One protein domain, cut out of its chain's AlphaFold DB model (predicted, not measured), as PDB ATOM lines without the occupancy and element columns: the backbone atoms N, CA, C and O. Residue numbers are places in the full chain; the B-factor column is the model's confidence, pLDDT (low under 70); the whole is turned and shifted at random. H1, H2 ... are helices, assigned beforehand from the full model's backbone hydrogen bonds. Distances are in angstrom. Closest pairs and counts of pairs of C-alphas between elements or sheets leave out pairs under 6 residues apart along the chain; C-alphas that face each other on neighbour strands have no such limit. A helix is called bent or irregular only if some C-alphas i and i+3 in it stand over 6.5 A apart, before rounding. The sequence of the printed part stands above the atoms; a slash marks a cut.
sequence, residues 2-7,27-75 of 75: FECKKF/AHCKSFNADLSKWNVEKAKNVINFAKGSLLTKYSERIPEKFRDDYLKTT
ATOM      1  N   PHE A   2     -30.364  -2.359  37.608       61.19
ATOM      2  CA  PHE A   2     -30.425  -3.363  36.538       61.19
ATOM      3  C   PHE A   2     -29.007  -3.842  36.161       61.19
ATOM      4  O   PHE A   2     -28.101  -3.012  36.088       61.19
ATOM      5  N   GLU A   3     -28.800  -5.154  35.979       74.06
ATOM      6  CA  GLU A   3     -27.517  -5.769  35.564       74.06
ATOM      7  C   GLU A   3     -26.283  -5.445  36.436       74.06
ATOM      8  O   GLU A   3     -25.130  -5.563  36.007       74.06
ATOM      9  N   CYS A   4     -26.479  -5.062  37.696       70.44
ATOM     10  CA  CYS A   4     -25.366  -4.681  38.559       70.44
ATOM     11  C   CYS A   4     -24.457  -5.890  38.867       70.44
ATOM     12  O   CYS A   4     -24.873  -6.870  39.491       70.44
ATOM     13  N   LYS A   5     -23.189  -5.817  38.437       63.00
ATOM     14  CA  LYS A   5     -22.188  -6.889  38.613       63.00
ATOM     15  C   LYS A   5     -21.449  -6.832  39.954       63.00
ATOM     16  O   LYS A   5     -20.825  -7.815  40.340       63.00
ATOM     17  N   LYS A   6     -21.496  -5.703  40.667       61.44
ATOM     18  CA  LYS A   6     -20.821  -5.527  41.961       61.44
ATOM     19  C   LYS A   6     -21.547  -4.472  42.789       61.44
ATOM     20  O   LYS A   6     -21.575  -3.306  42.410       61.44
ATOM     21  N   PHE A   7     -22.118  -4.885  43.915       64.56
ATOM     22  CA  PHE A   7     -22.744  -3.986  44.878       64.56
ATOM     23  C   PHE A   7     -22.381  -4.457  46.286       64.56
ATOM     24  O   PHE A   7     -22.651  -5.604  46.634       64.56
ATOM     25  N   ALA A  27     -33.027  -7.141  38.612       88.44
ATOM     26  CA  ALA A  27     -33.007  -8.079  37.500       88.44
ATOM     27  C   ALA A  27     -31.573  -8.251  36.967       88.44
ATOM     28  O   ALA A  27     -30.816  -7.288  36.808       88.44
ATOM     29  N   HIS A  28     -31.195  -9.508  36.738       89.12
ATOM     30  CA  HIS A  28     -29.893  -9.942  36.230       89.12
ATOM     31  C   HIS A  28     -28.672  -9.535  37.077       89.12
ATOM     32  O   HIS A  28     -27.533  -9.643  36.617       89.12
ATOM     33  N   CYS A  29     -28.864  -9.149  38.344       88.69
ATOM     34  CA  CYS A  29     -27.770  -8.909  39.289       88.69
ATOM     35  C   CYS A  29     -27.165 -10.230  39.792       88.69
ATOM     36  O   CYS A  29     -27.436 -10.690  40.904       88.69
ATOM     37  N   LYS A  30     -26.347 -10.873  38.955       87.56
ATOM     38  CA  LYS A  30     -25.826 -12.239  39.176       87.56
ATOM     39  C   LYS A  30     -24.945 -12.412  40.419       87.56
ATOM     40  O   LYS A  30     -24.714 -13.542  40.830       87.56
ATOM     41  N   SER A  31     -24.455 -11.324  41.007       87.00
ATOM     42  CA  SER A  31     -23.585 -11.354  42.193       87.00
ATOM     43  C   SER A  31     -24.219 -10.718  43.431       87.00
ATOM     44  O   SER A  31     -23.587 -10.678  44.482       87.00
ATOM     45  N   PHE A  32     -25.447 -10.207  43.327       84.94
ATOM     46  CA  PHE A  32     -26.106  -9.500  44.421       84.94
ATOM     47  C   PHE A  32     -26.779 -10.475  45.396       84.94
ATOM     48  O   PHE A  32     -27.620 -11.275  44.990       84.94
ATOM     49  N   ASN A  33     -26.407 -10.412  46.677       86.25
ATOM     50  CA  ASN A  33     -26.811 -11.376  47.710       86.25
ATOM     51  C   ASN A  33     -27.200 -10.732  49.056       86.25
ATOM     52  O   ASN A  33     -27.176 -11.417  50.085       86.25
ATOM     53  N   ALA A  34     -27.518  -9.434  49.056       87.56
ATOM     54  CA  ALA A  34     -27.905  -8.723  50.268       87.56
ATOM     55  C   ALA A  34     -29.206  -9.289  50.856       87.56
ATOM     56  O   ALA A  34     -30.078  -9.758  50.124       87.56
ATOM     57  N   ASP A  35     -29.332  -9.220  52.180       89.88
ATOM     58  CA  ASP A  35     -30.577  -9.535  52.870       89.88
ATOM     59  C   ASP A  35     -31.511  -8.318  52.831       89.88
ATOM     60  O   ASP A  35     -31.227  -7.276  53.423       89.88
ATOM     61  N   LEU A  36     -32.606  -8.452  52.088       91.38
ATOM     62  CA  LEU A  36     -33.646  -7.442  51.905       91.38
ATOM     63  C   LEU A  36     -34.916  -7.781  52.697       91.38
ATOM     64  O   LEU A  36     -35.904  -7.060  52.591       91.38
ATOM     65  N   SER A  37     -34.916  -8.857  53.493       91.44
ATOM     66  CA  SER A  37     -36.101  -9.350  54.214       91.44
ATOM     67  C   SER A  37     -36.750  -8.303  55.127       91.44
ATOM     68  O   SER A  37     -37.948  -8.374  55.386       91.44
ATOM     69  N   LYS A  38     -35.973  -7.308  55.574       92.38
ATOM     70  CA  LYS A  38     -36.405  -6.222  56.469       92.38
ATOM     71  C   LYS A  38     -36.875  -4.950  55.758       92.38
ATOM     72  O   LYS A  38     -37.183  -3.968  56.429       92.38
ATOM     73  N   TRP A  39     -36.898  -4.916  54.428       93.50
ATOM     74  CA  TRP A  39     -37.390  -3.740  53.711       93.50
ATOM     75  C   TRP A  39     -38.881  -3.517  53.969       93.50
ATOM     76  O   TRP A  39     -39.698  -4.419  53.779       93.50
ATOM     77  N   ASN A  40     -39.248  -2.284  54.327       94.00
ATOM     78  CA  ASN A  40     -40.649  -1.883  54.367       94.00
ATOM     79  C   ASN A  40     -41.172  -1.718  52.931       94.00
ATOM     80  O   ASN A  40     -40.869  -0.735  52.255       94.00
ATOM     81  N   VAL A  41     -41.961  -2.696  52.483       93.94
ATOM     82  CA  VAL A  41     -42.539  -2.761  51.130       93.94
ATOM     83  C   VAL A  41     -44.071  -2.735  51.140       93.94
ATOM     84  O   VAL A  41     -44.714  -3.140  50.166       93.94
ATOM     85  N   GLU A  42     -44.690  -2.257  52.222       95.06
ATOM     86  CA  GLU A  42     -46.151  -2.275  52.375       95.06
ATOM     87  C   GLU A  42     -46.861  -1.566  51.213       95.06
ATOM     88  O   GLU A  42     -47.823  -2.097  50.648       95.06
ATOM     89  N   LYS A  43     -46.328  -0.421  50.767       96.06
ATOM     90  CA  LYS A  43     -46.899   0.370  49.665       96.06
ATOM     91  C   LYS A  43     -46.545  -0.126  48.260       96.06
ATOM     92  O   LYS A  43     -47.038   0.454  47.290       96.06
ATOM     93  N   ALA A  44     -45.757  -1.197  48.126       94.75
ATOM     94  CA  ALA A  44     -45.408  -1.763  46.827       94.75
ATOM     95  C   ALA A  44     -46.665  -2.194  46.050       94.75
ATOM     96  O   ALA A  44     -47.534  -2.890  46.582       94.75
ATOM     97  N   LYS A  45     -46.748  -1.776  44.789       93.75
ATOM     98  CA  LYS A  45     -47.816  -2.118  43.843       93.75
ATOM     99  C   LYS A  45     -47.284  -2.909  42.654       93.75
ATOM    100  O   LYS A  45     -47.929  -3.861  42.241       93.75
ATOM    101  N   ASN A  46     -46.104  -2.540  42.156       92.00
ATOM    102  CA  ASN A  46     -45.454  -3.206  41.032       92.00
ATOM    103  C   ASN A  46     -44.142  -3.834  41.506       92.00
ATOM    104  O   ASN A  46     -43.279  -3.138  42.041       92.00
ATOM    105  N   VAL A  47     -44.004  -5.146  41.329       91.62
ATOM    106  CA  VAL A  47     -42.828  -5.929  41.762       91.62
ATOM    107  C   VAL A  47     -42.313  -6.848  40.650       91.62
ATOM    108  O   VAL A  47     -41.502  -7.745  40.883       91.62
ATOM    109  N   ILE A  48     -42.761  -6.593  39.419       89.44
ATOM    110  CA  ILE A  48     -42.548  -7.464  38.266       89.44
ATOM    111  C   ILE A  48     -41.050  -7.607  37.999       89.44
ATOM    112  O   ILE A  48     -40.323  -6.619  37.888       89.44
ATOM    113  N   ASN A  49     -40.583  -8.850  37.867       89.44
ATOM    114  CA  ASN A  49     -39.182  -9.180  37.585       89.44
ATOM    115  C   ASN A  49     -38.172  -8.560  38.569       89.44
ATOM    116  O   ASN A  49     -37.002  -8.418  38.211       89.44
ATOM    117  N   PHE A  50     -38.585  -8.226  39.800       90.94
ATOM    118  CA  PHE A  50     -37.751  -7.558  40.810       90.94
ATOM    119  C   PHE A  50     -36.330  -8.130  40.894       90.94
ATOM    120  O   PHE A  50     -35.367  -7.373  40.903       90.94
ATOM    121  N   ALA A  51     -36.194  -9.457  40.890       89.50
ATOM    122  CA  ALA A  51     -34.914 -10.144  41.035       89.50
ATOM    123  C   ALA A  51     -34.671 -11.229  39.970       89.50
ATOM    124  O   ALA A  51     -33.806 -12.087  40.159       89.50
ATOM    125  N   LYS A  52     -35.403 -11.213  38.844       88.31
ATOM    126  CA  LYS A  52     -35.302 -12.252  37.801       88.31
ATOM    127  C   LYS A  52     -33.857 -12.419  37.325       88.31
ATOM    128  O   LYS A  52     -33.195 -11.445  36.979       88.31
ATOM    129  N   GLY A  53     -33.357 -13.655  37.303       87.12
ATOM    130  CA  GLY A  53     -31.995 -13.959  36.844       87.12
ATOM    131  C   GLY A  53     -30.868 -13.405  37.730       87.12
ATOM    132  O   GLY A  53     -29.721 -13.352  37.284       87.12
ATOM    133  N   SER A  54     -31.183 -12.968  38.953       88.88
ATOM    134  CA  SER A  54     -30.204 -12.563  39.968       88.88
ATOM    135  C   SER A  54     -29.863 -13.719  40.915       88.88
ATOM    136  O   SER A  54     -30.533 -14.748  40.921       88.88
ATOM    137  N   LEU A  55     -28.838 -13.545  41.753       88.38
ATOM    138  CA  LEU A  55     -28.506 -14.528  42.790       88.38
ATOM    139  C   LEU A  55     -29.543 -14.569  43.931       88.38
ATOM    140  O   LEU A  55     -29.660 -15.599  44.594       88.38
ATOM    141  N   LEU A  56     -30.336 -13.508  44.121       87.06
ATOM    142  CA  LEU A  56     -31.387 -13.460  45.146       87.06
ATOM    143  C   LEU A  56     -32.445 -14.545  44.952       87.06
ATOM    144  O   LEU A  56     -32.989 -15.031  45.934       87.06
ATOM    145  N   THR A  57     -32.716 -14.973  43.713       86.94
ATOM    146  CA  THR A  57     -33.732 -16.010  43.459       86.94
ATOM    147  C   THR A  57     -33.353 -17.374  44.039       86.94
ATOM    148  O   THR A  57     -34.211 -18.244  44.130       86.94
ATOM    149  N   LYS A  58     -32.087 -17.576  44.438       88.44
ATOM    150  CA  LYS A  58     -31.641 -18.786  45.147       88.44
ATOM    151  C   LYS A  58     -31.939 -18.760  46.651       88.44
ATOM    152  O   LYS A  58     -31.813 -19.799  47.286       88.44
ATOM    153  N   TYR A  59     -32.294 -17.597  47.201       89.62
ATOM    154  CA  TYR A  59     -32.437 -17.341  48.636       89.62
ATOM    155  C   TYR A  59     -33.726 -16.550  48.896       89.62
ATOM    156  O   TYR A  59     -33.691 -15.340  49.145       89.62
ATOM    157  N   SER A  60     -34.884 -17.209  48.785       86.31
ATOM    158  CA  SER A  60     -36.198 -16.559  48.936       86.31
ATOM    159  C   SER A  60     -36.381 -15.907  50.308       86.31
ATOM    160  O   SER A  60     -37.038 -14.872  50.424       86.31
ATOM    161  N   GLU A  61     -35.739 -16.440  51.344       90.44
ATOM    162  CA  GLU A  61     -35.747 -15.903  52.702       90.44
ATOM    163  C   GLU A  61     -35.133 -14.498  52.797       90.44
ATOM    164  O   GLU A  61     -35.537 -13.716  53.655       90.44
ATOM    165  N   ARG A  62     -34.229 -14.139  51.875       90.56
ATOM    166  CA  ARG A  62     -33.560 -12.825  51.810       90.56
ATOM    167  C   ARG A  62     -34.368 -11.761  51.077       90.56
ATOM    168  O   ARG A  62     -33.915 -10.631  50.929       90.56
ATOM    169  N   ILE A  63     -35.540 -12.117  50.574       91.38
ATOM    170  CA  ILE A  63     -36.421 -11.239  49.811       91.38
ATOM    171  C   ILE A  63     -37.608 -10.835  50.700       91.38
ATOM    172  O   ILE A  63     -38.056 -11.667  51.498       91.38
ATOM    173  N   PRO A  64     -38.150  -9.603  50.567       92.44
ATOM    174  CA  PRO A  64     -39.378  -9.205  51.254       92.44
ATOM    175  C   PRO A  64     -40.523 -10.172  50.958       92.44
ATOM    176  O   PRO A  64     -40.753 -10.512  49.800       92.44
ATOM    177  N   GLU A  65     -41.268 -10.580  51.983       91.25
ATOM    178  CA  GLU A  65     -42.294 -11.627  51.872       91.25
ATOM    179  C   GLU A  65     -43.285 -11.378  50.726       91.25
ATOM    180  O   GLU A  65     -43.463 -12.241  49.874       91.25
ATOM    181  N   LYS A  66     -43.799 -10.146  50.611       89.75
ATOM    182  CA  LYS A  66     -44.728  -9.716  49.549       89.75
ATOM    183  C   LYS A  66     -44.196  -9.915  48.123       89.75
ATOM    184  O   LYS A  66     -44.972  -9.912  47.174       89.75
ATOM    185  N   PHE A  67     -42.878 -10.009  47.943       90.50
ATOM    186  CA  PHE A  67     -42.265 -10.143  46.622       90.50
ATOM    187  C   PHE A  67     -42.053 -11.621  46.265       90.50
ATOM    188  O   PHE A  67     -41.933 -11.924  45.082       90.50
ATOM    189  N   ARG A  68     -42.016 -12.535  47.254       85.56
ATOM    190  CA  ARG A  68     -41.626 -13.957  47.111       85.56
ATOM    191  C   ARG A  68     -42.529 -14.778  46.183       85.56
ATOM    192  O   ARG A  68     -42.047 -15.737  45.584       85.56
ATOM    193  N   ASP A  69     -43.779 -14.374  45.992       73.31
ATOM    194  CA  ASP A  69     -44.731 -15.116  45.155       73.31
ATOM    195  C   ASP A  69     -44.560 -14.851  43.648       73.31
ATOM    196  O   ASP A  69     -44.881 -15.705  42.819       73.31
ATOM    197  N   ASP A  70     -44.000 -13.700  43.258       61.94
ATOM    198  CA  ASP A  70     -43.854 -13.323  41.838       61.94
ATOM    199  C   ASP A  70     -42.635 -13.995  41.164       61.94
ATOM    200  O   ASP A  70     -42.421 -13.871  39.959       61.94
ATOM    201  N   TYR A  71     -41.855 -14.775  41.927       56.69
ATOM    202  CA  TYR A  71     -40.718 -15.569  41.440       56.69
ATOM    203  C   TYR A  71     -41.154 -16.804  40.644       56.69
ATOM    204  O   TYR A  71     -40.401 -17.281  39.796       56.69
ATOM    205  N   LEU A  72     -42.359 -17.321  40.903       48.72
ATOM    206  CA  LEU A  72     -42.833 -18.601  40.366       48.72
ATOM    207  C   LEU A  72     -43.558 -18.479  39.016       48.72
ATOM    208  O   LEU A  72     -43.892 -19.493  38.414       48.72
ATOM    209  N   LYS A  73     -43.790 -17.262  38.508       48.06
ATOM    210  CA  LYS A  73     -44.574 -17.039  37.277       48.06
ATOM    211  C   LYS A  73     -43.767 -17.038  35.978       48.06
ATOM    212  O   LYS A  73     -44.313 -16.710  34.931       48.06
ATOM    213  N   THR A  74     -42.477 -17.366  36.018       40.50
ATOM    214  CA  THR A  74     -41.644 -17.410  34.803       40.50
ATOM    215  C   THR A  74     -40.812 -18.687  34.716       40.50
ATOM    216  O   THR A  74     -39.591 -18.626  34.582       40.50
ATOM    217  N   THR A  75     -41.493 -19.831  34.797       40.56
ATOM    218  CA  THR A  75     -41.108 -21.020  34.020       40.56
ATOM    219  C   THR A  75     -41.995 -21.068  32.786       40.56
ATOM    220  O   THR A  75     -43.216 -20.850  32.958       40.56
TER     221      THR A  75
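Overview. This is residues 2 to 7 and 27 to 75 of the 75 residues of the protein "BspA family leucine-rich repeat surface protein" of bacterium (UniProt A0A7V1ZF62). There is little regular structure: a wide loop of chain, residues 27 to 54, sweeps round, with two short helices, H1 and then H2, on one side of it. The 55 printed residues have no named strand; the class is all helix, though only 13 residues are in named elements. The whole is compact and rounded, with a radius of gyration of the C-alphas of 10.7 A and spans of 28 by 26 by 18 A.

Arrangement. H1, residues 55 to 58, is close to but not clearly touching H2, residues 65 to 73; their closest C-alphas, of Thr 57 and Tyr 71, are 7.3 A apart. H1 is too short for an O i to N i+4 pair; in H2, 0 of 5 such pairs and 2 of 6 O i to N i+3 pairs are within hydrogen-bond range.

Along the chain. H1 begins at C-alpha 55 (-28.506, -14.528, 42.790) and measures 5.8 A. H2 measures 15.7 A and ends at C-alpha 73 (-44.574, -17.039, 37.277). It is irregular, but only just: C-alphas 66 and 69 are 7.0 A apart.

Size, cuts and confidence. Residues 8 to 26 are not printed; C-alphas 7 and 27 are 13.3 A apart across the cut. The link from H1 to H2 is short. The pLDDT is under 70 at residues 2, 5 to 7 and 70 to 75.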